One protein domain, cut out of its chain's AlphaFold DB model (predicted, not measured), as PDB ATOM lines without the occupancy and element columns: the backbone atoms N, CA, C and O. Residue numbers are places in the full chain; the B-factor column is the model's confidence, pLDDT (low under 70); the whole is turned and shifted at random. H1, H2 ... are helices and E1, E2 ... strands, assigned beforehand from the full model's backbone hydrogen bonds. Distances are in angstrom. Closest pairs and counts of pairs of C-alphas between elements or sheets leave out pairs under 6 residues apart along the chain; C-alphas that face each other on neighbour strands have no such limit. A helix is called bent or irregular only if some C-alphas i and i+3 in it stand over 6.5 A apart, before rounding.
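Overview. This is residues 9 to 113 and 133 to 228 of the 237 residues of an uncharacterized protein of Sulfolobus sp. (UniProt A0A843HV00). Two strongly twisted sheets of four strands, E1 to E4 and E5 to E8, stand edge to edge with E4 beside E8, and helices cover one face of each. H2 and H4 pack on each other across the place where the sheets meet; H1 and H5 stand side by side over the first sheet at one end of the long axis, and H3 is over the second sheet at the other end. The printed part has 201 residues with five named helices and eight named strands, in the order H1, E1 to E4, H2, H3, E5 to E8, H4, H5; each sheet is antiparallel, in the order E1 E2 E3 E4 and E5 E6 E7 E8, and the class is mixed, helices and strands. The whole is compact, with a radius of gyration of the C-alphas of 17.5 A and spans of 50 by 37 by 29 A.

Along the chain. The first sheet holds E1, residues 44 to 50, E2, 54 to 60, E3, 66 to 72, and E4, 78 to 81; E2 and E3 each measure 19.0 A from first to last C-alpha. The second holds E5, residues 157 to 164 and 21.2 A long, E6, 167 to 173, E7, 177 to 182, and E8, 189 to 192; E5 bends by 58 degrees at residue 161. The helices are H1, residues 23 to 40 and 25.7 A, H2, 84 to 99 and 22.6 A, H3, 101 to 111 and 15.3 A, H4, 195 to 214 and 29.4 A, and H5, 216 to 226 and 15.5 A. H1 begins with C-alpha 23 at (18.298, 22.490, -22.090), and H5 ends with C-alpha 226 at (18.615, 32.129, -34.241). H5 is only just irregular: C-alphas 221 and 224 are 7.0 A apart.

Arrangement. Each sheet is a meander, each strand the antiparallel neighbour of the one before. In the first, N 46 and O 58 of E1 and E2 are 2.9 A apart, N 57 and O 69 of E2 and E3 2.9 A, and N 70 and O 79 of E3 and E4 3.0 A, within hydrogen-bond range. In the second, such pairs are N 159 and O 171 of E5 and E6, 2.9 A, N 170 and O 180 of E6 and E7, 2.9 A, and N 181 and O 190 of E7 and E8, 3.0 A. Between the edge strands E4 and E8 the closest C-alphas are those of Ile 79 and Ser 189, 4.8 A. H4 is on the first sheet at a height of 10.0 A, across the strands at 77 degrees to E1 on the local plane. H2 and H4 touch, closest at the C-alphas of Cys 95 and Cys 202, 4.8 A, at a steep tilt of 39 degrees, opposite ways; they lie on the same face of each sheet. H3 is on the second sheet, over E7, at a height of 9.9 A. H1 and H5 are on the first sheet; they touch, closest at the C-alphas of Lys 23 and Gly 217, 4.1 A, at a shallow tilt of 29 degrees, the same way. In H1, H2, H3 and H4 every O i to N i+4 pair is within hydrogen-bond range; in H5, 5 of 7 are.

Size, cuts and confidence. The C-alphas farthest apart are those of Asp 24 and Glu 153, 54.7 A. Residues 114 to 132 are not printed, and C-alphas 113 and 133 are 27.3 A apart across the cut. Of the links that are printed whole, E7 to E8 is short and the others are tight. Residues 133 to 156 hold no named element, but residues 141 to 142 pair with residues 162 to 163 of E5, antiparallel. The mean pLDDT of the printed part is 92.7, and residues 75, 113, 186 and 228 are under 70.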
ATOM      1  N   ARG A   9      14.199  52.754 -10.993       86.75
ATOM      2  CA  ARG A   9      12.755  52.584 -11.187       86.75
ATOM      3  C   ARG A   9      12.376  51.784 -12.434       86.75
ATOM      4  O   ARG A   9      11.376  51.072 -12.425       86.75
ATOM      5  N   ASP A  10      13.132  51.922 -13.519       89.06
ATOM      6  CA  ASP A  10      12.794  51.301 -14.804       89.06
ATOM      7  C   ASP A  10      13.090  49.796 -14.810       89.06
ATOM      8  O   ASP A  10      12.458  49.050 -15.556       89.06
ATOM      9  N   ILE A  11      14.043  49.351 -13.987       89.94
ATOM     10  CA  ILE A  11      14.431  47.936 -13.874       89.94
ATOM     11  C   ILE A  11      13.918  47.281 -12.588       89.94
ATOM     12  O   ILE A  11      14.145  46.090 -12.380       89.94
ATOM     13  N   ARG A  12      13.244  48.042 -11.720       88.25
ATOM     14  CA  ARG A  12      12.575  47.520 -10.529       88.25
ATOM     15  C   ARG A  12      11.569  46.431 -10.910       88.25
ATOM     16  O   ARG A  12      11.005  46.447 -12.008       88.25
ATOM     17  N   GLY A  13      11.404  45.470 -10.004       85.62
ATOM     18  CA  GLY A  13      10.599  44.274 -10.233       85.62
ATOM     19  C   GLY A  13      11.144  43.394 -11.347       85.62
ATOM     20  O   GLY A  13      10.386  42.770 -12.084       85.62
ATOM     21  N   PHE A  14      12.473  43.383 -11.519       91.75
ATOM     22  CA  PHE A  14      13.106  42.495 -12.482       91.75
ATOM     23  C   PHE A  14      12.739  41.047 -12.165       91.75
ATOM     24  O   PHE A  14      13.055  40.531 -11.088       91.75
ATOM     25  N   ASN A  15      12.136  40.380 -13.137       91.62
ATOM     26  CA  ASN A  15      11.727  39.000 -13.032       91.62
ATOM     27  C   ASN A  15      12.299  38.197 -14.199       91.62
ATOM     28  O   ASN A  15      12.167  38.563 -15.368       91.62
ATOM     29  N   PHE A  16      12.949  37.085 -13.871       94.25
ATOM     30  CA  PHE A  16      13.442  36.126 -14.849       94.25
ATOM     31  C   PHE A  16      12.446  34.971 -14.900       94.25
ATOM     32  O   PHE A  16      12.345  34.202 -13.952       94.25
ATOM     33  N   LEU A  17      11.689  34.867 -15.991       93.75
ATOM     34  CA  LEU A  17      10.502  34.009 -16.116       93.75
ATOM     35  C   LEU A  17      10.842  32.542 -16.432       93.75
ATOM     36  O   LEU A  17      10.020  31.810 -16.981       93.75
ATOM     37  N   ILE A  18      12.077  32.132 -16.151       92.88
ATOM     38  CA  ILE A  18      12.611  30.815 -16.478       92.88
ATOM     39  C   ILE A  18      13.035  30.143 -15.181       92.88
ATOM     40  O   ILE A  18      14.127  30.377 -14.672       92.88
ATOM     41  N   ASP A  19      12.156  29.283 -14.672       88.31
ATOM     42  CA  ASP A  19      12.378  28.539 -13.426       88.31
ATOM     43  C   ASP A  19      13.155  27.229 -13.642       88.31
ATOM     44  O   ASP A  19      13.662  26.632 -12.695       88.31
ATOM     45  N   ASN A  20      13.246  26.762 -14.892       90.75
ATOM     46  CA  ASN A  20      13.941  25.533 -15.263       90.75
ATOM     47  C   ASN A  20      14.933  25.800 -16.400       90.75
ATOM     48  O   ASN A  20      14.526  26.098 -17.523       90.75
ATOM     49  N   CYS A  21      16.223  25.650 -16.099       94.88
ATOM     50  CA  CYS A  21      17.329  25.836 -17.039       94.88
ATOM     51  C   CYS A  21      17.757  24.545 -17.757       94.88
ATOM     52  O   CYS A  21      18.800  24.536 -18.410       94.88
ATOM     53  N   ASP A  22      16.980  23.461 -17.662       97.50
ATOM     54  CA  ASP A  22      17.223  22.239 -18.424       97.50
ATOM     55  C   ASP A  22      17.096  22.491 -19.934       97.50
ATOM     56  O   ASP A  22      16.060  22.934 -20.444       97.50
ATOM     57  N   LYS A  23      18.180  22.208 -20.658       97.44
ATOM     58  CA  LYS A  23      18.298  22.490 -22.090       97.44
ATOM     59  C   LYS A  23      17.247  21.745 -22.909       97.44
ATOM     60  O   LYS A  23      16.662  22.342 -23.811       97.44
ATOM     61  N   ASP A  24      17.032  20.463 -22.633       97.69
ATOM     62  CA  ASP A  24      16.171  19.617 -23.460       97.69
ATOM     63  C   ASP A  24      14.699  19.993 -23.265       97.69
ATOM     64  O   ASP A  24      13.954  20.135 -24.238       97.69
ATOM     65  N   TYR A  25      14.293  20.265 -22.023       97.25
ATOM     66  CA  TYR A  25      12.986  20.829 -21.706       97.25
ATOM     67  C   TYR A  25      12.740  22.154 -22.443       97.25
ATOM     68  O   TYR A  25      11.730  22.301 -23.142       97.25
ATOM     69  N   LEU A  26      13.669  23.109 -22.331       97.50
ATOM     70  CA  LEU A  26      13.544  24.421 -22.968       97.50
ATOM     71  C   LEU A  26      13.533  24.316 -24.495       97.50
ATOM     72  O   LEU A  26      12.707  24.954 -25.150       97.50
ATOM     73  N   TYR A  27      14.401  23.484 -25.072       97.31
ATOM     74  CA  TYR A  27      14.449  23.254 -26.514       97.31
ATOM     75  C   TYR A  27      13.116  22.715 -27.035       97.31
ATOM     76  O   TYR A  27      12.572  23.255 -28.002       97.31
ATOM     77  N   ASN A  28      12.547  21.712 -26.359       97.50
ATOM     78  CA  ASN A  28      11.247  21.148 -26.716       97.50
ATOM     79  C   ASN A  28      10.136  22.204 -26.631       97.50
ATOM     80  O   ASN A  28       9.326  22.319 -27.552       97.50
ATOM     81  N   LYS A  29      10.143  23.058 -25.597       96.62
ATOM     82  CA  LYS A  29       9.190  24.174 -25.485       96.62
ATOM     83  C   LYS A  29       9.318  25.181 -26.624       96.62
ATOM     84  O   LYS A  29       8.317  25.575 -27.222       96.62
ATOM     85  N   PHE A  30      10.536  25.570 -26.989       96.44
ATOM     86  CA  PHE A  30      10.739  26.452 -28.138       96.44
ATOM     87  C   PHE A  30      10.363  25.781 -29.466       96.44
ATOM     88  O   PHE A  30       9.838  26.444 -30.364       96.44
ATOM     89  N   GLN A  31      10.551  24.468 -29.598       96.56
ATOM     90  CA  GLN A  31      10.107  23.720 -30.770       96.56
ATOM     91  C   GLN A  31       8.574  23.703 -30.895       96.56
ATOM     92  O   GLN A  31       8.059  23.896 -32.002       96.56
ATOM     93  N   GLU A  32       7.845  23.545 -29.784       96.56
ATOM     94  CA  GLU A  32       6.378  23.652 -29.732       96.56
ATOM     95  C   GLU A  32       5.911  25.025 -30.240       96.56
ATOM     96  O   GLU A  32       5.129  25.104 -31.192       96.56
ATOM     97  N   PHE A  33       6.447  26.117 -29.684       95.88
ATOM     98  CA  PHE A  33       6.105  27.473 -30.132       95.88
ATOM     99  C   PHE A  33       6.467  27.718 -31.595       95.88
ATOM    100  O   PHE A  33       5.709  28.350 -32.332       95.88
ATOM    101  N   ARG A  34       7.599  27.177 -32.056       94.88
ATOM    102  CA  ARG A  34       8.027  27.303 -33.449       94.88
ATOM    103  C   ARG A  34       7.050  26.613 -34.396       94.88
ATOM    104  O   ARG A  34       6.741  27.163 -35.455       94.88
ATOM    105  N   LYS A  35       6.581  25.417 -34.035       95.62
ATOM    106  CA  LYS A  35       5.568  24.684 -34.798       95.62
ATOM    107  C   LYS A  35       4.274  25.493 -34.876       95.62
ATOM    108  O   LYS A  35       3.805  25.757 -35.981       95.62
ATOM    109  N   LEU A  36       3.785  25.985 -33.737       95.31
ATOM    110  CA  LEU A  36       2.581  26.817 -33.660       95.31
ATOM    111  C   LEU A  36       2.690  28.091 -34.509       95.31
ATOM    112  O   LEU A  36       1.768  28.403 -35.263       95.31
ATOM    113  N   ALA A  37       3.824  28.798 -34.451       94.94
ATOM    114  CA  ALA A  37       4.075  29.992 -35.261       94.94
ATOM    115  C   ALA A  37       3.979  29.703 -36.764       94.94
ATOM    116  O   ALA A  37       3.364  30.463 -37.515       94.94
ATOM    117  N   ASN A  38       4.560  28.585 -37.209       94.19
ATOM    118  CA  ASN A  38       4.546  28.193 -38.615       94.19
ATOM    119  C   ASN A  38       3.153  27.754 -39.083       94.19
ATOM    120  O   ASN A  38       2.750  28.128 -40.181       94.19
ATOM    121  N   GLU A  39       2.431  26.986 -38.265       96.06
ATOM    122  CA  GLU A  39       1.099  26.463 -38.596       96.06
ATOM    123  C   GLU A  39       0.036  27.564 -38.602       96.06
ATOM    124  O   GLU A  39      -0.782  27.627 -39.518       96.06
ATOM    125  N   SER A  40       0.061  28.471 -37.622       95.44
ATOM    126  CA  SER A  40      -0.930  29.545 -37.534       95.44
ATOM    127  C   SER A  40      -0.583  30.770 -38.385       95.44
ATOM    128  O   SER A  40      -1.398  31.687 -38.480       95.44
ATOM    129  N   GLY A  41       0.643  30.855 -38.915       93.12
ATOM    130  CA  GLY A  41       1.136  32.026 -39.646       93.12
ATOM    131  C   GLY A  41       1.250  33.300 -38.797       93.12
ATOM    132  O   GLY A  41       1.237  34.397 -39.350       93.12
ATOM    133  N   LYS A  42       1.351  33.181 -37.464       95.31
ATOM    134  CA  LYS A  42       1.424  34.321 -36.525       95.31
ATOM    135  C   LYS A  42       2.795  34.390 -35.862       95.31
ATOM    136  O   LYS A  42       3.368  33.355 -35.541       95.31
ATOM    137  N   THR A  43       3.298  35.598 -35.609       94.44
ATOM    138  CA  THR A  43       4.497  35.782 -34.777       94.44
ATOM    139  C   THR A  43       4.151  35.544 -33.315       94.44
ATOM    140  O   THR A  43       3.261  36.204 -32.781       94.44
ATOM    141  N   TYR A  44       4.868  34.625 -32.670       95.31
ATOM    142  CA  TYR A  44       4.763  34.392 -31.229       95.31
ATOM    143  C   TYR A  44       5.865  35.179 -30.524       95.31
ATOM    144  O   TYR A  44       7.025  35.124 -30.931       95.31
ATOM    145  N   ILE A  45       5.486  35.917 -29.483       95.25
ATOM    146  CA  ILE A  45       6.394  36.693 -28.637       95.25
ATOM    147  C   ILE A  45       6.486  35.963 -27.302       95.25
ATOM    148  O   ILE A  45       5.536  35.985 -26.518       95.25
ATOM    149  N   ILE A  46       7.600  35.275 -27.065       96.44
ATOM    150  CA  ILE A  46       7.840  34.538 -25.826       96.44
ATOM    151  C   ILE A  46       8.621  35.447 -24.882       96.44
ATOM    152  O   ILE A  46       9.761  35.800 -25.176       96.44
ATOM    153  N   ARG A  47       8.021  35.836 -23.759       95.44
ATOM    154  CA  ARG A  47       8.694  36.646 -22.735       95.44
ATOM    155  C   ARG A  47       9.575  35.752 -21.871       95.44
ATOM    156  O   ARG A  47       9.102  34.722 -21.403       95.44
ATOM    157  N   LEU A  48      10.828  36.152 -21.672       96.75
ATOM    158  CA  LEU A  48      11.802  35.415 -20.856       96.75
ATOM    159  C   LEU A  48      12.229  36.191 -19.611       96.75
ATOM    160  O   LEU A  48      12.575  35.589 -18.602       96.75
ATOM    161  N   ALA A  49      12.207  37.520 -19.676       95.56
ATOM    162  CA  ALA A  49      12.412  38.372 -18.519       95.56
ATOM    163  C   ALA A  49      11.639  39.675 -18.687       95.56
ATOM    164  O   ALA A  49      11.431  40.144 -19.813       95.56
ATOM    165  N   ASP A  50      11.255  40.286 -17.581       93.56
ATOM    166  CA  ASP A  50      10.667  41.612 -17.567       93.56
ATOM    167  C   ASP A  50      11.077  42.409 -16.332       93.56
ATOM    168  O   ASP A  50      11.796  41.948 -15.453       93.56
ATOM    169  N   SER A  51      10.722  43.680 -16.371       91.62
ATOM    170  CA  SER A  51      10.865  44.676 -15.321       91.62
ATOM    171  C   SER A  51       9.780  45.726 -15.550       91.62
ATOM    172  O   SER A  51       9.026  45.652 -16.531       91.62
ATOM    173  N   ASN A  52       9.726  46.742 -14.695       89.00
ATOM    174  CA  ASN A  52       8.767  47.833 -14.819       89.00
ATOM    175  C   ASN A  52       8.765  48.498 -16.217       89.00
ATOM    176  O   ASN A  52       7.701  48.800 -16.764       89.00
ATOM    177  N   TYR A  53       9.936  48.682 -16.842       89.94
ATOM    178  CA  TYR A  53      10.044  49.349 -18.143       89.94
ATOM    179  C   TYR A  53      10.542  48.464 -19.286       89.94
ATOM    180  O   TYR A  53      10.126  48.704 -20.419       89.94
ATOM    181  N   TYR A  54      11.398  47.468 -19.050       94.19
ATOM    182  CA  TYR A  54      11.998  46.653 -20.116       94.19
ATOM    183  C   TYR A  54      11.549  45.196 -20.077       94.19
ATOM    184  O   TYR A  54      11.298  44.634 -19.015       94.19
ATOM    185  N   ARG A  55      11.502  44.571 -21.256       95.75
ATOM    186  CA  ARG A  55      11.261  43.142 -21.458       95.75
ATOM    187  C   ARG A  55      12.337  42.547 -22.345       95.75
ATOM    188  O   ARG A  55      12.778  43.188 -23.300       95.75
ATOM    189  N   PHE A  56      12.695  41.304 -22.054       97.56
ATOM    190  CA  PHE A  56      13.476  40.449 -22.929       97.56
ATOM    191  C   PHE A  56      12.586  39.352 -23.497       97.56
ATOM    192  O   PHE A  56      11.952  38.587 -22.761       97.56
ATOM    193  N   GLU A  57      12.526  39.297 -24.821       97.31
ATOM    194  CA  GLU A  57      11.577  38.475 -25.552       97.31
ATOM    195  C   GLU A  57      12.273  37.705 -26.679       97.31
ATOM    196  O   GLU A  57      13.279  38.134 -27.244       97.31
ATOM    197  N   VAL A  58      11.696  36.565 -27.040       97.00
ATOM    198  CA  VAL A  58      12.070  35.770 -28.206       97.00
ATOM    199  C   VAL A  58      10.943  35.858 -29.222       97.00
ATOM    200  O   VAL A  58       9.806  35.473 -28.945       97.00
ATOM    201  N   LEU A  59      11.256  36.356 -30.415       95.75
ATOM    202  CA  LEU A  59      10.308  36.505 -31.511       95.75
ATOM    203  C   LEU A  59      10.389  35.302 -32.442       95.75
ATOM    204  O   LEU A  59      11.333  35.156 -33.222       95.75
ATOM    205  N   MET A  60       9.363  34.460 -32.410       95.31
ATOM    206  CA  MET A  60       9.206  33.355 -33.348       95.31
ATOM    207  C   MET A  60       8.366  33.781 -34.537       95.31
ATOM    208  O   MET A  60       7.140  33.693 -34.529       95.31
ATOM    209  N   ILE A  61       9.055  34.246 -35.577       93.38
ATOM    210  CA  ILE A  61       8.439  34.694 -36.824       93.38
ATOM    211  C   ILE A  61       8.141  33.470 -37.712       93.38
ATOM    212  O   ILE A  61       9.054  32.669 -37.947       93.38
ATOM    213  N   PRO A  62       6.916  33.311 -38.247       92.44
ATOM    214  CA  PRO A  62       6.535  32.169 -39.076       92.44
ATOM    215  C   PRO A  62       7.504  31.938 -40.231       92.44
ATOM    216  O   PRO A  62       7.793  32.850 -41.006       92.44
ATOM    217  N   ASN A  63       7.988  30.703 -40.364       89.50
ATOM    218  CA  ASN A  63       8.864  30.252 -41.445       89.50
ATOM    219  C   ASN A  63      10.126  31.117 -41.651       89.50
ATOM    220  O   ASN A  63      10.700  31.129 -42.740       89.50
ATOM    221  N   SER A  64      10.561  31.826 -40.611       89.62
ATOM    222  CA  SER A  64      11.698  32.745 -40.627       89.62
ATOM    223  C   SER A  64      12.593  32.521 -39.404       89.62
ATOM    224  O   SER A  64      12.286  31.707 -38.526       89.62
ATOM    225  N   VAL A  65      13.712  33.241 -39.352       90.19
ATOM    226  CA  VAL A  65      14.621  33.274 -38.197       90.19
ATOM    227  C   VAL A  65      13.887  33.643 -36.908       90.19
ATOM    228  O   VAL A  65      12.916  34.405 -36.927       90.19
ATOM    229  N   THR A  66      14.342  33.093 -35.783       94.69
ATOM    230  CA  THR A  66      14.016  33.667 -34.472       94.69
ATOM    231  C   THR A  66      14.846  34.934 -34.280       94.69
ATOM    232  O   THR A  66      15.981  34.997 -34.746       94.69
ATOM    233  N   LEU A  67      14.292  35.934 -33.598       95.44
ATOM    234  CA  LEU A  67      15.044  37.101 -33.138       95.44
ATOM    235  C   LEU A  67      14.966  37.192 -31.617       95.44
ATOM    236  O   LEU A  67      13.942  36.847 -31.028       95.44
ATOM    237  N   LEU A  68      16.028  37.687 -30.999       97.00
ATOM    238  CA  LEU A  68      15.972  38.185 -29.630       97.00
ATOM    239  C   LEU A  68      15.446  39.622 -29.666       97.00
ATOM    240  O   LEU A  68      15.723  40.343 -30.621       97.00
ATOM    241  N   SER A  69      14.695  40.056 -28.663       96.81
ATOM    242  CA  SER A  69      14.153  41.414 -28.610       96.81
ATOM    243  C   SER A  69      14.290  42.002 -27.218       96.81
ATOM    244  O   SER A  69      13.980  41.344 -26.225       96.81
ATOM    245  N   ILE A  70      14.741  43.252 -27.157       97.44
ATOM    246  CA  ILE A  70      14.601  44.096 -25.976       97.44
ATOM    247  C   ILE A  70      13.532  45.129 -26.297       97.44
ATOM    248  O   ILE A  70      13.715  45.965 -27.184       97.44
ATOM    249  N   ALA A  71      12.417  45.064 -25.580       94.00
ATOM    250  CA  ALA A  71      11.269  45.935 -25.775       94.00
ATOM    251  C   ALA A  71      10.991  46.755 -24.517       94.00
ATOM    252  O   ALA A  71      11.305  46.332 -23.407       94.00
ATOM    253  N   THR A  72      10.360  47.917 -24.670       89.94
ATOM    254  CA  THR A  72       9.753  48.595 -23.521       89.94
ATOM    255  C   THR A  72       8.434  47.918 -23.133       89.94
ATOM    256  O   THR A  72       7.826  47.216 -23.942       89.94
ATOM    257  N   ALA A  73       7.924  48.149 -21.922       76.19
ATOM    258  CA  ALA A  73       6.718  47.502 -21.398       76.19
ATOM    259  C   ALA A  73       5.461  47.733 -22.267       76.19
ATOM    260  O   ALA A  73       4.534  46.917 -22.270       76.19
ATOM    261  N   ARG A  74       5.439  48.810 -23.066       71.88
ATOM    262  CA  ARG A  74       4.370  49.105 -24.040       71.88
ATOM    263  C   ARG A  74       4.545  48.384 -25.390       71.88
ATOM    264  O   ARG A  74       3.667  48.490 -26.237       71.88
ATOM    265  N   GLY A  75       5.652  47.675 -25.617       66.56
ATOM    266  CA  GLY A  75       5.918  46.794 -26.768       66.56
ATOM    267  C   GLY A  75       6.238  47.482 -28.105       66.56
ATOM    268  O   GLY A  75       6.900  46.895 -28.958       66.56
ATOM    269  N   VAL A  76       5.818  48.736 -28.298       74.88
ATOM    270  CA  VAL A  76       5.980  49.471 -29.574       74.88
ATOM    271  C   VAL A  76       7.416  49.965 -29.806       74.88
ATOM    272  O   VAL A  76       7.819  50.203 -30.940       74.88
ATOM    273  N   ASN A  77       8.202  50.111 -28.741       89.38
ATOM    274  CA  ASN A  77       9.589  50.560 -28.795       89.38
ATOM    275  C   ASN A  77      10.503  49.372 -28.478       89.38
ATOM    276  O   ASN A  77      10.563  48.952 -27.323       89.38
ATOM    277  N   ASN A  78      11.156  48.800 -29.489       93.75
ATOM    278  CA  ASN A  78      11.989  47.610 -29.332       93.75
ATOM    279  C   ASN A  78      13.187  47.604 -30.284       93.75
ATOM    280  O   ASN A  78      13.162  48.209 -31.355       93.75
ATOM    281  N   ILE A  79      14.220  46.869 -29.888       95.81
ATOM    282  CA  ILE A  79      15.339  46.509 -30.748       95.81
ATOM    283  C   ILE A  79      15.440  44.990 -30.841       95.81
ATOM    284  O   ILE A  79      15.476  44.288 -29.833       95.81
ATOM    285  N   ASN A  80      15.495  44.492 -32.072       95.38
ATOM    286  CA  ASN A  80      15.610  43.075 -32.380       95.38
ATOM    287  C   ASN A  80      17.047  42.732 -32.766       95.38
ATOM    288  O   ASN A  80      17.658  43.396 -33.608       95.38
ATOM    289  N   LEU A  81      17.561  41.666 -32.172       95.06
ATOM    290  CA  LEU A  81      18.936  41.204 -32.255       95.06
ATOM    291  C   LEU A  81      18.960  39.801 -32.868       95.06
ATOM    292  O   LEU A  81      18.016  39.018 -32.734       95.06
ATOM    293  N   ARG A  82      20.032  39.505 -33.603       92.38
ATOM    294  CA  ARG A  82      20.181  38.236 -34.332       92.38
ATOM    295  C   ARG A  82      20.646  37.098 -33.440       92.38
ATOM    296  O   ARG A  82      20.299  35.960 -33.710       92.38
ATOM    297  N   ASP A  83      21.416  37.419 -32.416       93.69
ATOM    298  CA  ASP A  83      22.131  36.478 -31.573       93.69
ATOM    299  C   ASP A  83      22.436  37.121 -30.212       93.69
ATOM    300  O   ASP A  83      22.143  38.299 -29.973       93.69
ATOM    301  N   PHE A  84      23.010  36.329 -29.306       95.44
ATOM    302  CA  PHE A  84      23.447  36.803 -27.994       95.44
ATOM    303  C   PHE A  84      24.648  37.759 -28.079       95.44
ATOM    304  O   PHE A  84      24.776  38.621 -27.216       95.44
ATOM    305  N   ALA A  85      25.464  37.700 -29.139       94.56
ATOM    306  CA  ALA A  85      26.541  38.671 -29.347       94.56
ATOM    307  C   ALA A  85      25.978  40.090 -29.540       94.56
ATOM    308  O   ALA A  85      26.467  41.040 -28.937       94.56
ATOM    309  N   GLY A  86      24.870  40.237 -30.274       94.94
ATOM    310  CA  GLY A  86      24.146  41.506 -30.366       94.94
ATOM    311  C   GLY A  86      23.616  42.012 -29.015       94.94
ATOM    312  O   GLY A  86      23.485  43.219 -28.819       94.94
ATOM    313  N   LEU A  87      23.320  41.114 -28.068       96.50
ATOM    314  CA  LEU A  87      22.902  41.487 -26.712       96.50
ATOM    315  C   LEU A  87      24.091  42.005 -25.887       96.50
ATOM    316  O   LEU A  87      23.953  42.994 -25.169       96.50
ATOM    317  N   GLU A  88      25.265  41.391 -26.035       96.50
ATOM    318  CA  GLU A  88      26.521  41.866 -25.439       96.50
ATOM    319  C   GLU A  88      26.975  43.212 -26.029       96.50
ATOM    320  O   GLU A  88      27.401  44.105 -25.290       96.50
ATOM    321  N   GLU A  89      26.833  43.397 -27.345       96.50
ATOM    322  CA  GLU A  89      27.043  44.683 -28.021       96.50
ATOM    323  C   GLU A  89      26.112  45.759 -27.438       96.50
ATOM    324  O   GLU A  89      26.558  46.859 -27.106       96.50
ATOM    325  N   LEU A  90      24.827  45.436 -27.241       97.75
ATOM    326  CA  LEU A  90      23.850  46.366 -26.672       97.75
ATOM    327  C   LEU A  90      24.209  46.758 -25.234       97.75
ATOM    328  O   LEU A  90      24.129  47.939 -24.880       97.75
ATOM    329  N   ALA A  91      24.630  45.789 -24.417       97.25
ATOM    330  CA  ALA A  91      25.116  46.032 -23.062       97.25
ATOM    331  C   ALA A  91      26.330  46.971 -23.073       97.25
ATOM    332  O   ALA A  91      26.349  47.979 -22.372       97.25
ATOM    333  N   THR A  92      27.315  46.674 -23.921       97.62
ATOM    334  CA  THR A  92      28.562  47.441 -24.020       97.62
ATOM    335  C   THR A  92      28.286  48.883 -24.441       97.62
ATOM    336  O   THR A  92      28.691  49.817 -23.746       97.62
ATOM    337  N   LEU A  93      27.536  49.082 -25.531       98.12
ATOM    338  CA  LEU A  93      27.231  50.413 -26.058       98.12
ATOM    339  C   LEU A  93      26.440  51.257 -25.057       98.12
ATOM    340  O   LEU A  93      26.807  52.401 -24.803       98.12
ATOM    341  N   SER A  94      25.375  50.700 -24.473       97.69
ATOM    342  CA  SER A  94      24.533  51.435 -23.521       97.69
ATOM    343  C   SER A  94      25.290  51.797 -22.240       97.69
ATOM    344  O   SER A  94      25.166  52.925 -21.760       97.69
ATOM    345  N   CYS A  95      26.125  50.900 -21.709       97.19
ATOM    346  CA  CYS A  95      26.891  51.175 -20.496       97.19
ATOM    347  C   CYS A  95      28.015  52.185 -20.716       97.19
ATOM    348  O   CYS A  95      28.173  53.103 -19.912       97.19
ATOM    349  N   CYS A  96      28.763  52.064 -21.812       97.50
ATOM    350  CA  CYS A  96      29.812  53.025 -22.148       97.50
ATOM    351  C   CYS A  96      29.245  54.401 -22.488       97.50
ATOM    352  O   CYS A  96      29.807  55.413 -22.072       97.50
ATOM    353  N   ALA A  97      28.095  54.453 -23.169       96.81
ATOM    354  CA  ALA A  97      27.334  55.682 -23.349       96.81
ATOM    355  C   ALA A  97      26.967  56.312 -22.003       96.81
ATOM    356  O   ALA A  97      27.304  57.468 -21.770       96.81
ATOM    357  N   ASN A  98      26.368  55.545 -21.089       95.56
ATOM    358  CA  ASN A  98      25.962  56.039 -19.774       95.56
ATOM    359  C   ASN A  98      27.136  56.550 -18.910       95.56
ATOM    360  O   ASN A  98      26.970  57.487 -18.131       95.56
ATOM    361  N   GLN A  99      28.323  55.952 -19.048       94.69
ATOM    362  CA  GLN A  99      29.533  56.358 -18.322       94.69
ATOM    363  C   GLN A  99      30.270  57.545 -18.962       94.69
ATOM    364  O   GLN A  99      31.128  58.152 -18.321       94.69
ATOM    365  N   ASN A 100      29.947  57.911 -20.204       95.38
ATOM    366  CA  ASN A 100      30.579  59.036 -20.881       95.38
ATOM    367  C   ASN A 100      29.980  60.367 -20.394       95.38
ATOM    368  O   ASN A 100      28.915  60.794 -20.839       95.38
ATOM    369  N   GLY A 101      30.694  61.046 -19.489       93.62
ATOM    370  CA  GLY A 101      30.243  62.304 -18.884       93.62
ATOM    371  C   GLY A 101      29.958  63.425 -19.891       93.62
ATOM    372  O   GLY A 101      28.956  64.120 -19.746       93.62
ATOM    373  N   LYS A 102      30.773  63.550 -20.950       93.62
ATOM    374  CA  LYS A 102      30.558  64.553 -22.012       93.62
ATOM    375  C   LYS A 102      29.276  64.274 -22.789       93.62
ATOM    376  O   LYS A 102      28.498  65.187 -23.051       93.62
ATOM    377  N   LEU A 103      29.048  63.006 -23.141       95.19
ATOM    378  CA  LEU A 103      27.817  62.588 -23.807       95.19
ATOM    379  C   LEU A 103      26.601  62.856 -22.915       95.19
ATOM    380  O   LEU A 103      25.609  63.393 -23.400       95.19
ATOM    381  N   LYS A 104      26.681  62.498 -21.629       94.69
ATOM    382  CA  LYS A 104      25.603  62.712 -20.661       94.69
ATOM    383  C   LYS A 104      25.189  64.177 -20.603       94.69
ATOM    384  O   LYS A 104      24.014  64.472 -20.775       94.69
ATOM    385  N   GLU A 105      26.141  65.083 -20.410       93.62
ATOM    386  CA  GLU A 105      25.863  66.520 -20.339       93.62
ATOM    387  C   GLU A 105      25.199  67.036 -21.625       93.62
ATOM    388  O   GLU A 105      24.122  67.633 -21.575       93.62
ATOM    389  N   LEU A 106      25.794  66.722 -22.779       93.94
ATOM    390  CA  LEU A 106      25.306  67.143 -24.092       93.94
ATOM    391  C   LEU A 106      23.889  66.620 -24.383       93.94
ATOM    392  O   LEU A 106      23.012  67.362 -24.828       93.94
ATOM    393  N   VAL A 107      23.652  65.330 -24.137       92.69
ATOM    394  CA  VAL A 107      22.376  64.677 -24.451       92.69
ATOM    395  C   VAL A 107      21.291  65.058 -23.447       92.69
ATOM    396  O   VAL A 107      20.150  65.258 -23.854       92.69
ATOM    397  N   SER A 108      21.608  65.221 -22.161       92.12
ATOM    398  CA  SER A 108      20.636  65.712 -21.177       92.12
ATOM    399  C   SER A 108      20.139  67.117 -21.533       92.12
ATOM    400  O   SER A 108      18.935  67.364 -21.482       92.12
ATOM    401  N   GLN A 109      21.024  68.014 -21.988       91.38
ATOM    402  CA  GLN A 109      20.621  69.333 -22.498       91.38
ATOM    403  C   GLN A 109      19.776  69.227 -23.774       91.38
ATOM    404  O   GLN A 109      18.774  69.927 -23.920       91.38
ATOM    405  N   PHE A 110      20.152  68.331 -24.692       92.75
ATOM    406  CA  PHE A 110      19.412  68.095 -25.929       92.75
ATOM    407  C   PHE A 110      17.977  67.632 -25.676       92.75
ATOM    408  O   PHE A 110      17.044  68.202 -26.244       92.75
ATOM    409  N   LEU A 111      17.805  66.601 -24.847       91.19
ATOM    410  CA  LEU A 111      16.509  65.991 -24.547       91.19
ATOM    411  C   LEU A 111      15.621  66.913 -23.695       91.19
ATOM    412  O   LEU A 111      14.397  66.873 -23.835       91.19
ATOM    413  N   GLY A 112      16.235  67.780 -22.881       84.38
ATOM    414  CA  GLY A 112      15.554  68.700 -21.973       84.38
ATOM    415  C   GLY A 112      14.937  68.000 -20.758       84.38
ATOM    416  O   GLY A 112      15.036  66.784 -20.589       84.38
ATOM    417  N   GLU A 113      14.269  68.768 -19.893       67.81
ATOM    418  CA  GLU A 113      13.568  68.225 -18.725       67.81
ATOM    419  C   GLU A 113      12.243  67.560 -19.130       67.81
ATOM    420  O   GLU A 113      11.160  68.129 -18.994       67.81
ATOM    421  N   VAL A 133      29.081  46.267 -12.823       93.19
ATOM    422  CA  VAL A 133      29.203  46.291 -14.284       93.19
ATOM    423  C   VAL A 133      30.416  47.115 -14.680       93.19
ATOM    424  O   VAL A 133      30.422  48.339 -14.523       93.19
ATOM    425  N   ASN A 134      31.423  46.458 -15.245       92.62
ATOM    426  CA  ASN A 134      32.651  47.091 -15.718       92.62
ATOM    427  C   ASN A 134      32.768  46.863 -17.236       92.62
ATOM    428  O   ASN A 134      33.328  45.851 -17.656       92.62
ATOM    429  N   PRO A 135      32.155  47.739 -18.063       91.31
ATOM    430  CA  PRO A 135      32.118  47.553 -19.507       91.31
ATOM    431  C   PRO A 135      33.481  47.870 -20.133       91.31
ATOM    432  O   PRO A 135      34.166  48.810 -19.731       91.31
ATOM    433  N   ASP A 136      33.849  47.116 -21.163       92.69
ATOM    434  CA  ASP A 136      35.040  47.393 -21.963       92.69
ATOM    435  C   ASP A 136      34.721  48.427 -23.053       92.69
ATOM    436  O   ASP A 136      34.278  48.094 -24.155       92.69
ATOM    437  N   CYS A 137      34.947  49.704 -22.740       95.25
ATOM    438  CA  CYS A 137      34.652  50.803 -23.658       95.25
ATOM    439  C   CYS A 137      35.663  50.980 -24.794       95.25
ATOM    440  O   CYS A 137      35.456  51.848 -25.641       95.25
ATOM    441  N   THR A 138      36.707  50.147 -24.871       94.50
ATOM    442  CA  THR A 138      37.624  50.132 -26.025       94.50
ATOM    443  C   THR A 138      36.950  49.598 -27.291       94.50
ATOM    444  O   THR A 138      37.359  49.928 -28.400       94.50
ATOM    445  N   LYS A 139      35.859  48.835 -27.133       93.00
ATOM    446  CA  LYS A 139      35.038  48.293 -28.228       93.00
ATOM    447  C   LYS A 139      34.029  49.292 -28.803       93.00
ATOM    448  O   LYS A 139      33.295  48.949 -29.732       93.00
ATOM    449  N   VAL A 140      33.939  50.491 -28.225       96.62
ATOM    450  CA  VAL A 140      33.020  51.541 -28.670       96.62
ATOM    451  C   VAL A 140      33.782  52.547 -29.517       96.62
ATOM    452  O   VAL A 140      34.737  53.174 -29.059       96.62
ATOM    453  N   LEU A 141      33.328  52.719 -30.754       97.00
ATOM    454  CA  LEU A 141      33.829  53.731 -31.668       97.00
ATOM    455  C   LEU A 141      33.009  54.999 -31.471       97.00
ATOM    456  O   LEU A 141      31.824  55.042 -31.794       97.00
ATOM    457  N   TRP A 142      33.633  56.021 -30.904       96.56
ATOM    458  CA  TRP A 142      33.013  57.327 -30.712       96.56
ATOM    459  C   TRP A 142      33.141  58.159 -31.980       96.56
ATOM    460  O   TRP A 142      34.182  58.126 -32.635       96.56
ATOM    461  N   SER A 143      32.109  58.939 -32.302       92.25
ATOM    462  CA  SER A 143      32.224  59.953 -33.349       92.25
ATOM    463  C   SER A 143      33.351  60.930 -33.007       92.25
ATOM    464  O   SER A 143      33.486  61.330 -31.849       92.25
ATOM    465  N   GLU A 144      34.135  61.337 -34.013       86.12
ATOM    466  CA  GLU A 144      35.240  62.299 -33.843       86.12
ATOM    467  C   GLU A 144      34.767  63.588 -33.159       86.12
ATOM    468  O   GLU A 144      35.458  64.146 -32.306       86.12
ATOM    469  N   GLU A 145      33.546  64.018 -33.487       88.19
ATOM    470  CA  GLU A 145      32.875  65.142 -32.855       88.19
ATOM    471  C   GLU A 145      31.447  64.746 -32.455       88.19
ATOM    472  O   GLU A 145      30.643  64.309 -33.284       88.19
ATOM    473  N   LEU A 146      31.114  64.910 -31.171       89.75
ATOM    474  CA  LEU A 146      29.767  64.672 -30.653       89.75
ATOM    475  C   LEU A 146      28.840  65.820 -31.076       89.75
ATOM    476  O   LEU A 146      28.617  66.767 -30.324       89.75
ATOM    477  N   LYS A 147      28.300  65.741 -32.296       91.56
ATOM    478  CA  LYS A 147      27.322  66.705 -32.817       91.56
ATOM    479  C   LYS A 147      25.901  66.228 -32.594       91.56
ATOM    480  O   LYS A 147      25.544  65.108 -32.950       91.56
ATOM    481  N   LEU A 148      25.059  67.112 -32.077       92.62
ATOM    482  CA  LEU A 148      23.616  66.902 -32.032       92.62
ATOM    483  C   LEU A 148      22.983  67.321 -33.365       92.62
ATOM    484  O   LEU A 148      23.482  68.245 -34.006       92.62
ATOM    485  N   PRO A 149      21.907  66.656 -33.811       92.19
ATOM    486  CA  PRO A 149      21.228  67.036 -35.040       92.19
ATOM    487  C   PRO A 149      20.473  68.357 -34.857       92.19
ATOM    488  O   PRO A 149      19.815  68.576 -33.837       92.19
ATOM    489  N   GLU A 150      20.517  69.216 -35.874       86.94
ATOM    490  CA  GLU A 150      19.702  70.430 -35.915       86.94
ATOM    491  C   GLU A 150      18.239  70.085 -36.200       86.94
ATOM    492  O   GLU A 150      17.934  69.233 -37.037       86.94
ATOM    493  N   GLN A 151      17.310  70.746 -35.510       83.12
ATOM    494  CA  GLN A 151      15.887  70.528 -35.733       83.12
ATOM    495  C   GLN A 151      15.453  71.241 -37.017       83.12
ATOM    496  O   GLN A 151      15.485  72.466 -37.100       83.12
ATOM    497  N   THR A 152      15.023  70.472 -38.016       85.50
ATOM    498  CA  THR A 152      14.458  71.002 -39.263       85.50
ATOM    499  C   THR A 152      12.962  70.717 -39.311       85.50
ATOM    500  O   THR A 152      12.528  69.591 -39.062       85.50
ATOM    501  N   GLU A 153      12.153  71.723 -39.636       81.44
ATOM    502  CA  GLU A 153      10.698  71.576 -39.674       81.44
ATOM    503  C   GLU A 153      10.262  70.515 -40.703       81.44
ATOM    504  O   GLU A 153      10.773  70.444 -41.824       81.44
ATOM    505  N   GLY A 154       9.341  69.635 -40.300       81.25
ATOM    506  CA  GLY A 154       8.792  68.580 -41.158       81.25
ATOM    507  C   GLY A 154       9.736  67.413 -41.489       81.25
ATOM    508  O   GLY A 154       9.335  66.530 -42.249       81.25
ATOM    509  N   LYS A 155      10.962  67.362 -40.943       87.75
ATOM    510  CA  LYS A 155      11.935  66.287 -41.216       87.75
ATOM    511  C   LYS A 155      12.583  65.756 -39.940       87.75
ATOM    512  O   LYS A 155      12.846  66.498 -39.002       87.75
ATOM    513  N   TRP A 156      12.860  64.455 -39.929       87.62
ATOM    514  CA  TRP A 156      13.729  63.853 -38.921       87.62
ATOM    515  C   TRP A 156      15.186  64.003 -39.352       87.62
ATOM    516  O   TRP A 156      15.550  63.595 -40.455       87.62
ATOM    517  N   THR A 157      16.008  64.559 -38.474       92.06
ATOM    518  CA  THR A 157      17.459  64.680 -38.624       92.06
ATOM    519  C   THR A 157      18.144  63.805 -37.583       92.06
ATOM    520  O   THR A 157      17.634  63.602 -36.477       92.06
ATOM    521  N   THR A 158      19.285  63.222 -37.951       92.44
ATOM    522  CA  THR A 158      19.978  62.240 -37.115       92.44
ATOM    523  C   THR A 158      21.472  62.505 -37.089       92.44
ATOM    524  O   THR A 158      22.058  62.693 -38.155       92.44
ATOM    525  N   SER A 159      22.084  62.408 -35.914       94.56
ATOM    526  CA  SER A 159      23.540  62.391 -35.763       94.56
ATOM    527  C   SER A 159      23.967  61.117 -35.057       94.56
ATOM    528  O   SER A 159      23.379  60.742 -34.042       94.56
ATOM    529  N   GLU A 160      24.982  60.448 -35.588       95.62
ATOM    530  CA  GLU A 160      25.612  59.312 -34.925       95.62
ATOM    531  C   GLU A 160      26.614  59.798 -33.882       95.62
ATOM    532  O   GLU A 160      27.399  60.709 -34.141       95.62
ATOM    533  N   LEU A 161      26.554  59.211 -32.688       96.81
ATOM    534  CA  LEU A 161      27.354  59.606 -31.527       96.81
ATOM    535  C   LEU A 161      28.397  58.542 -31.179       96.81
ATOM    536  O   LEU A 161      29.497  58.867 -30.733       96.81
ATOM    537  N   ALA A 162      28.030  57.272 -31.349       97.19
ATOM    538  CA  ALA A 162      28.901  56.134 -31.110       97.19
ATOM    539  C   ALA A 162      28.381  54.884 -31.825       97.19
ATOM    540  O   ALA A 162      27.195  54.790 -32.148       97.19
ATOM    541  N   SER A 163      29.241  53.887 -31.992       96.75
ATOM    542  CA  SER A 163      28.867  52.570 -32.500       96.75
ATOM    543  C   SER A 163      29.660  51.445 -31.837       96.75
ATOM    544  O   SER A 163      30.729  51.650 -31.263       96.75
ATOM    545  N   THR A 164      29.114  50.234 -31.894       95.56
ATOM    546  CA  THR A 164      29.838  48.994 -31.601       95.56
ATOM    547  C   THR A 164      29.280  47.892 -32.488       95.56
ATOM    548  O   THR A 164      28.062  47.740 -32.573       95.56
ATOM    549  N   GLY A 165      30.149  47.162 -33.190       89.81
ATOM    550  CA  GLY A 165      29.726  46.111 -34.116       89.81
ATOM    551  C   GLY A 165      28.638  46.592 -35.082       89.81
ATOM    552  O   GLY A 165      28.910  47.377 -35.988       89.81
ATOM    553  N   LYS A 166      27.401  46.118 -34.880       90.69
ATOM    554  CA  LYS A 166      26.236  46.422 -35.736       90.69
ATOM    555  C   LYS A 166      25.235  47.395 -35.102       90.69
ATOM    556  O   LYS A 166      24.143  47.583 -35.652       90.69
ATOM    557  N   LEU A 167      25.565  47.968 -33.947       96.81
ATOM    558  CA  LEU A 167      24.717  48.878 -33.187       96.81
ATOM    559  C   LEU A 167      25.264  50.299 -33.199       96.81
ATOM    560  O   LEU A 167      26.463  50.531 -33.064       96.81
ATOM    561  N   TYR A 168      24.348  51.257 -33.298       96.94
ATOM    562  CA  TYR A 168      24.659  52.673 -33.420       96.94
ATOM    563  C   TYR A 168      23.836  53.477 -32.427       96.94
ATOM    564  O   TYR A 168      22.605  53.404 -32.425       96.94
ATOM    565  N   LEU A 169      24.517  54.277 -31.615       97.50
ATOM    566  CA  LEU A 169      23.917  55.283 -30.759       97.50
ATOM    567  C   LEU A 169      23.741  56.569 -31.565       97.50
ATOM    568  O   LEU A 169      24.717  57.139 -32.053       97.50
ATOM    569  N   LYS A 170      22.502  57.043 -31.699       96.12
ATOM    570  CA  LYS A 170      22.181  58.239 -32.486       96.12
ATOM    571  C   LYS A 170      21.303  59.199 -31.694       96.12
ATOM    572  O   LYS A 170      20.413  58.770 -30.962       96.12
ATOM    573  N   ALA A 171      21.513  60.496 -31.883       95.19
ATOM    574  CA  ALA A 171      20.544  61.521 -31.511       95.19
ATOM    575  C   ALA A 171      19.618  61.793 -32.701       95.19
ATOM    576  O   ALA A 171      20.063  61.826 -33.848       95.19
ATOM    577  N   LEU A 172      18.327  61.960 -32.426       93.81
ATOM    578  CA  LEU A 172      17.279  62.240 -33.402       93.81
ATOM    579  C   LEU A 172      16.552  63.522 -33.007       93.81
ATOM    580  O   LEU A 172      16.079  63.628 -31.875       93.81
ATOM    581  N   ALA A 173      16.405  64.449 -33.951       92.44
ATOM    582  CA  ALA A 173      15.562  65.632 -33.816       92.44
ATOM    583  C   ALA A 173      14.471  65.629 -34.893       92.44
ATOM    584  O   ALA A 173      14.697  65.231 -36.032       92.44
ATOM    585  N   GLY A 174      13.267  66.055 -34.526       88.94
ATOM    586  CA  GLY A 174      12.109  66.103 -35.413       88.94
ATOM    587  C   GLY A 174      10.889  66.598 -34.647       88.94
ATOM    588  O   GLY A 174      10.954  67.632 -33.986       88.94
ATOM    589  N   GLN A 175       9.795  65.832 -34.677       86.38
ATOM    590  CA  GLN A 175       8.617  66.089 -33.827       86.38
ATOM    591  C   GLN A 175       8.919  65.926 -32.329       86.38
ATOM    592  O   GLN A 175       8.235  66.499 -31.489       86.38
ATOM    593  N   ALA A 176       9.942  65.138 -32.002       88.06
ATOM    594  CA  ALA A 176      10.488  65.005 -30.662       88.06
ATOM    595  C   ALA A 176      12.015  64.913 -30.743       88.06
ATOM    596  O   ALA A 176      12.577  64.649 -31.809       88.06
ATOM    597  N   LYS A 177      12.678  65.115 -29.607       92.31
ATOM    598  CA  LYS A 177      14.111  64.865 -29.447       92.31
ATOM    599  C   LYS A 177      14.288  63.541 -28.728       92.31
ATOM    600  O   LYS A 177      13.679  63.327 -27.682       92.31
ATOM    601  N   LEU A 178      15.054  62.639 -29.324       93.56
ATOM    602  CA  LEU A 178      15.221  61.277 -28.833       93.56
ATOM    603  C   LEU A 178      16.680  60.859 -28.954       93.56
ATOM    604  O   LEU A 178      17.353  61.180 -29.931       93.56
ATOM    605  N   LEU A 179      17.144  60.085 -27.986       95.50
ATOM    606  CA  LEU A 179      18.324  59.251 -28.137       95.50
ATOM    607  C   LEU A 179      17.865  57.878 -28.631       95.50
ATOM    608  O   LEU A 179      16.782  57.426 -28.271       95.50
ATOM    609  N   THR A 180      18.646  57.194 -29.453       95.69
ATOM    610  CA  THR A 180      18.294  55.851 -29.915       95.69
ATOM    611  C   THR A 180      19.512  54.956 -29.986       95.69
ATOM    612  O   THR A 180      20.600  55.426 -30.312       95.69
ATOM    613  N   ILE A 181      19.311  53.664 -29.748       97.38
ATOM    614  CA  ILE A 181      20.218  52.626 -30.234       97.38
ATOM    615  C   ILE A 181      19.499  51.898 -31.365       97.38
ATOM    616  O   ILE A 181      18.393  51.390 -31.176       97.38
ATOM    617  N   SER A 182      20.111  51.857 -32.544       95.12
ATOM    618  CA  SER A 182      19.562  51.180 -33.718       95.12
ATOM    619  C   SER A 182      20.557  50.200 -34.315       95.12
ATOM    620  O   SER A 182      21.764  50.360 -34.155       95.12
ATOM    621  N   THR A 183      20.062  49.237 -35.090       91.75
ATOM    622  CA  THR A 183      20.918  48.588 -36.093       91.75
ATOM    623  C   THR A 183      21.103  49.511 -37.306       91.75
ATOM    624  O   THR A 183      20.598  50.641 -37.320       91.75
ATOM    625  N   GLU A 184      21.785  49.050 -38.360       81.19
ATOM    626  CA  GLU A 184      21.872  49.775 -39.643       81.19
ATOM    627  C   GLU A 184      20.495  50.204 -40.183       81.19
ATOM    628  O   GLU A 184      20.363  51.242 -40.831       81.19
ATOM    629  N   ARG A 185      19.441  49.420 -39.907       75.25
ATOM    630  CA  ARG A 185      18.069  49.732 -40.325       75.25
ATOM    631  C   ARG A 185      17.389  50.631 -39.281       75.25
ATOM    632  O   ARG A 185      17.100  50.145 -38.189       75.25
ATOM    633  N   PRO A 186      16.988  51.873 -39.621       68.62
ATOM    634  CA  PRO A 186      16.458  52.840 -38.646       68.62
ATOM    635  C   PRO A 186      15.185  52.388 -37.912       68.62
ATOM    636  O   PRO A 186      14.917  52.820 -36.791       68.62
ATOM    637  N   GLN A 187      14.386  51.523 -38.546       81.19
ATOM    638  CA  GLN A 187      13.141  51.006 -37.967       81.19
ATOM    639  C   GLN A 187      13.373  50.014 -36.821       81.19
ATOM    640  O   GLN A 187      12.485  49.836 -35.997       81.19
ATOM    641  N   ASN A 188      14.547  49.380 -36.760       91.56
ATOM    642  CA  ASN A 188      14.914  48.465 -35.688       91.56
ATOM    643  C   ASN A 188      15.727  49.229 -34.643       91.56
ATOM    644  O   ASN A 188      16.959  49.251 -34.694       91.56
ATOM    645  N   SER A 189      15.022  49.942 -33.769       93.50
ATOM    646  CA  SER A 189      15.650  50.848 -32.822       93.50
ATOM    647  C   SER A 189      14.857  51.011 -31.537       93.50
ATOM    648  O   SER A 189      13.630  51.108 -31.553       93.50
ATOM    649  N   ILE A 190      15.592  51.097 -30.431       94.81
ATOM    650  CA  ILE A 190      15.047  51.429 -29.122       94.81
ATOM    651  C   ILE A 190      15.349  52.894 -28.806       94.81
ATOM    652  O   ILE A 190      16.497  53.333 -28.848       94.81
ATOM    653  N   LYS A 191      14.294  53.657 -28.525       94.12
ATOM    654  CA  LYS A 191      14.320  55.115 -28.379       94.12
ATOM    655  C   LYS A 191      14.157  55.527 -26.921       94.12
ATOM    656  O   LYS A 191      13.335  54.963 -26.201       94.12
ATOM    657  N   PHE A 192      14.871  56.564 -26.518       92.75
ATOM    658  CA  PHE A 192      14.878  57.118 -25.174       92.75
ATOM    659  C   PHE A 192      14.615  58.614 -25.248       92.75
ATOM    660  O   PHE A 192      15.154  59.324 -26.095       92.75
ATOM    661  N   ASN A 193      13.779  59.088 -24.343       90.31
ATOM    662  CA  ASN A 193      13.482  60.500 -24.149       90.31
ATOM    663  C   ASN A 193      14.220  61.091 -22.934       90.31
ATOM    664  O   ASN A 193      14.073  62.275 -22.660       90.31
ATOM    665  N   SER A 194      14.990  60.274 -22.213       90.50
ATOM    666  CA  SER A 194      15.864  60.699 -21.125       90.50
ATOM    667  C   SER A 194      17.166  59.900 -21.158       90.50
ATOM    668  O   SER A 194      17.212  58.782 -21.687       90.50
ATOM    669  N   PHE A 195      18.233  60.478 -20.612       91.94
ATOM    670  CA  PHE A 195      19.525  59.799 -20.529       91.94
ATOM    671  C   PHE A 195      19.507  58.702 -19.456       91.94
ATOM    672  O   PHE A 195      20.150  57.668 -19.604       91.94
ATOM    673  N   GLU A 196      18.700  58.877 -18.410       92.12
ATOM    674  CA  GLU A 196      18.505  57.905 -17.337       92.12
ATOM    675  C   GLU A 196      18.021  56.563 -17.886       92.12
ATOM    676  O   GLU A 196      18.560  55.530 -17.506       92.12
ATOM    677  N   ARG A 197      17.095  56.563 -18.857       91.94
ATOM    678  CA  ARG A 197      16.617  55.324 -19.492       91.94
ATOM    679  C   ARG A 197      17.699  54.593 -20.275       91.94
ATOM    680  O   ARG A 197      17.692  53.368 -20.329       91.94
ATOM    681  N   LEU A 198      18.657  55.304 -20.864       94.62
ATOM    682  CA  LEU A 198      19.820  54.648 -21.463       94.62
ATOM    683  C   LEU A 198      20.635  53.908 -20.390       94.62
ATOM    684  O   LEU A 198      21.037  52.763 -20.596       94.62
ATOM    685  N   GLY A 199      20.829  54.541 -19.229       94.88
ATOM    686  CA  GLY A 199      21.445  53.915 -18.059       94.88
ATOM    687  C   GLY A 199      20.641  52.720 -17.533       94.88
ATOM    688  O   GLY A 199      21.215  51.672 -17.240       94.88
ATOM    689  N   SER A 200      19.314  52.830 -17.492       95.12
ATOM    690  CA  SER A 200      18.416  51.731 -17.132       95.12
ATOM    691  C   SER A 200      18.516  50.557 -18.099       95.12
ATOM    692  O   SER A 200      18.576  49.417 -17.649       95.12
ATOM    693  N   LEU A 201      18.624  50.810 -19.409       97.00
ATOM    694  CA  LEU A 201      18.874  49.756 -20.389       97.00
ATOM    695  C   LEU A 201      20.203  49.039 -20.113       97.00
ATOM    696  O   LEU A 201      20.226  47.810 -20.100       97.00
ATOM    697  N   CYS A 202      21.287  49.782 -19.860       96.94
ATOM    698  CA  CYS A 202      22.581  49.194 -19.491       96.94
ATOM    699  C   CYS A 202      22.433  48.221 -18.312       96.94
ATOM    700  O   CYS A 202      22.899  47.080 -18.385       96.94
ATOM    701  N   CYS A 203      21.748  48.642 -17.246       96.88
ATOM    702  CA  CYS A 203      21.544  47.796 -16.079       96.88
ATOM    703  C   CYS A 203      20.625  46.603 -16.356       96.88
ATOM    704  O   CYS A 203      20.972  45.486 -15.978       96.88
ATOM    705  N   PHE A 204      19.508  46.802 -17.060       97.19
ATOM    706  CA  PHE A 204      18.593  45.723 -17.431       97.19
ATOM    707  C   PHE A 204      19.310  44.624 -18.217       97.19
ATOM    708  O   PHE A 204      19.227  43.448 -17.865       97.19
ATOM    709  N   VAL A 205      20.060  45.004 -19.257       97.75
ATOM    710  CA  VAL A 205      20.759  44.041 -20.110       97.75
ATOM    711  C   VAL A 205      21.870  43.328 -19.338       97.75
ATOM    712  O   VAL A 205      22.041  42.130 -19.517       97.75
ATOM    713  N   ASN A 206      22.598  44.000 -18.440       97.69
ATOM    714  CA  ASN A 206      23.636  43.326 -17.649       97.69
ATOM    715  C   ASN A 206      23.070  42.379 -16.585       97.69
ATOM    716  O   ASN A 206      23.633  41.303 -16.386       97.69
ATOM    717  N   ILE A 207      21.952  42.728 -15.940       96.69
ATOM    718  CA  ILE A 207      21.243  41.802 -15.043       96.69
ATOM    719  C   ILE A 207      20.767  40.585 -15.839       96.69
ATOM    720  O   ILE A 207      20.983  39.449 -15.421       96.69
ATOM    721  N   LEU A 208      20.190  40.811 -17.021       97.19
ATOM    722  CA  LEU A 208      19.787  39.739 -17.922       97.19
ATOM    723  C   LEU A 208      20.972  38.851 -18.321       97.19
ATOM    724  O   LEU A 208      20.871  37.636 -18.210       97.19
ATOM    725  N   LEU A 209      22.096  39.425 -18.757       97.25
ATOM    726  CA  LEU A 209      23.294  38.663 -19.125       97.25
ATOM    727  C   LEU A 209      23.832  37.848 -17.943       97.25
ATOM    728  O   LEU A 209      24.270  36.720 -18.140       97.25
ATOM    729  N   ASN A 210      23.773  38.379 -16.719       95.62
ATOM    730  CA  ASN A 210      24.123  37.630 -15.515       95.62
ATOM    731  C   ASN A 210      23.185  36.423 -15.311       95.62
ATOM    732  O   ASN A 210      23.670  35.307 -15.163       95.62
ATOM    733  N   LYS A 211      21.863  36.604 -15.446       95.69
ATOM    734  CA  LYS A 211      20.897  35.489 -15.386       95.69
ATOM    735  C   LYS A 211      21.047  34.475 -16.514       95.69
ATOM    736  O   LYS A 211      20.849  33.285 -16.298       95.69
ATOM    737  N   LEU A 212      21.416  34.923 -17.711       96.25
ATOM    738  CA  LEU A 212      21.692  34.036 -18.840       96.25
ATOM    739  C   LEU A 212      22.949  33.190 -18.605       96.25
ATOM    740  O   LEU A 212      22.949  32.021 -18.979       96.25
ATOM    741  N   LYS A 213      23.980  33.741 -17.948       94.38
ATOM    742  CA  LYS A 213      25.161  32.973 -17.518       94.38
ATOM    743  C   LYS A 213      24.800  31.903 -16.490       94.38
ATOM    744  O   LYS A 213      25.275  30.783 -16.605       94.38
ATOM    745  N   ASP A 214      23.912  32.215 -15.550       94.38
ATOM    746  CA  ASP A 214      23.412  31.232 -14.579       94.38
ATOM    747  C   ASP A 214      22.515  30.152 -15.235       94.38
ATOM    748  O   ASP A 214      22.255  29.108 -14.638       94.38
ATOM    749  N   CYS A 215      22.038  30.390 -16.463       96.00
ATOM    750  CA  CYS A 215      21.065  29.563 -17.176       96.00
ATOM    751  C   CYS A 215      21.548  29.180 -18.590       96.00
ATOM    752  O   CYS A 215      20.851  29.393 -19.586       96.00
ATOM    753  N   GLU A 216      22.740  28.585 -18.705       95.06
ATOM    754  CA  GLU A 216      23.357  28.242 -20.003       95.06
ATOM    755  C   GLU A 216      22.491  27.328 -20.892       95.06
ATOM    756  O   GLU A 216      22.567  27.379 -22.128       95.06
ATOM    757  N   GLY A 217      21.627  26.504 -20.286       96.44
ATOM    758  CA  GLY A 217      20.683  25.658 -21.018       96.44
ATOM    759  C   GLY A 217      19.691  26.460 -21.864       96.44
ATOM    760  O   GLY A 217      19.355  26.030 -22.967       96.44
ATOM    761  N   LEU A 218      19.305  27.664 -21.426       97.06
ATOM    762  CA  LEU A 218      18.450  28.574 -22.192       97.06
ATOM    763  C   LEU A 218      19.153  29.109 -23.440       97.06
ATOM    764  O   LEU A 218      18.569  29.096 -24.525       97.06
ATOM    765  N   ILE A 219      20.413  29.532 -23.302       96.44
ATOM    766  CA  ILE A 219      21.244  29.968 -24.433       96.44
ATOM    767  C   ILE A 219      21.334  28.824 -25.447       96.44
ATOM    768  O   ILE A 219      20.978  28.984 -26.615       96.44
ATOM    769  N   SER A 220      21.718  27.638 -24.972       96.12
ATOM    770  CA  SER A 220      21.880  26.439 -25.797       96.12
ATOM    771  C   SER A 220      20.589  26.006 -26.500       96.12
ATOM    772  O   SER A 220      20.640  25.519 -27.629       96.12
ATOM    773  N   ALA A 221      19.435  26.167 -25.850       96.88
ATOM    774  CA  ALA A 221      18.135  25.823 -26.415       96.88
ATOM    775  C   ALA A 221      17.699  26.794 -27.522       96.88
ATOM    776  O   ALA A 221      17.105  26.363 -28.511       96.88
ATOM    777  N   ILE A 222      17.986  28.095 -27.387       95.38
ATOM    778  CA  ILE A 222      17.529  29.125 -28.333       95.38
ATOM    779  C   ILE A 222      18.453  29.243 -29.553       95.38
ATOM    780  O   ILE A 222      17.949  29.437 -30.663       95.38
ATOM    781  N   SER A 223      19.775  29.111 -29.384       94.88
ATOM    782  CA  SER A 223      20.770  29.360 -30.445       94.88
ATOM    783  C   SER A 223      20.460  28.692 -31.798       94.88
ATOM    784  O   SER A 223      20.469  29.398 -32.810       94.88
ATOM    785  N   PRO A 224      20.048  27.407 -31.869       93.38
ATOM    786  CA  PRO A 224      19.719  26.765 -33.148       93.38
ATOM    787  C   PRO A 224      18.570  27.436 -33.920       93.38
ATOM    788  O   PRO A 224      18.456  27.297 -35.139       93.38
ATOM    789  N   PHE A 225      17.679  28.152 -33.228       93.25
ATOM    790  CA  PHE A 225      16.570  28.870 -33.857       93.25
ATOM    791  C   PHE A 225      16.972  30.261 -34.375       93.25
ATOM    792  O   PHE A 225      16.288  30.801 -35.252       93.25
ATOM    793  N   LEU A 226      18.055  30.833 -33.841       91.62
ATOM    794  CA  LEU A 226      18.615  32.129 -34.241       91.62
ATOM    795  C   LEU A 226      19.424  32.012 -35.543       91.62
ATOM    796  O   LEU A 226      19.330  32.872 -36.418       91.62
ATOM    797  N   GLU A 227      20.134  30.896 -35.715       78.62
ATOM    798  CA  GLU A 227      21.050  30.633 -36.837       78.62
ATOM    799  C   GLU A 227      20.366  30.238 -38.155       78.62
ATOM    800  O   GLU A 227      21.034  30.003 -39.160       78.62
ATOM    801  N   LYS A 228      19.032  30.127 -38.192       62.94
ATOM    802  CA  LYS A 228      18.349  29.510 -39.333       62.94
ATOM    803  C   LYS A 228      18.463  30.365 -40.602       62.94
ATOM    804  O   LYS A 228      17.621  31.223 -40.859       62.94
TER     805      LYS A 228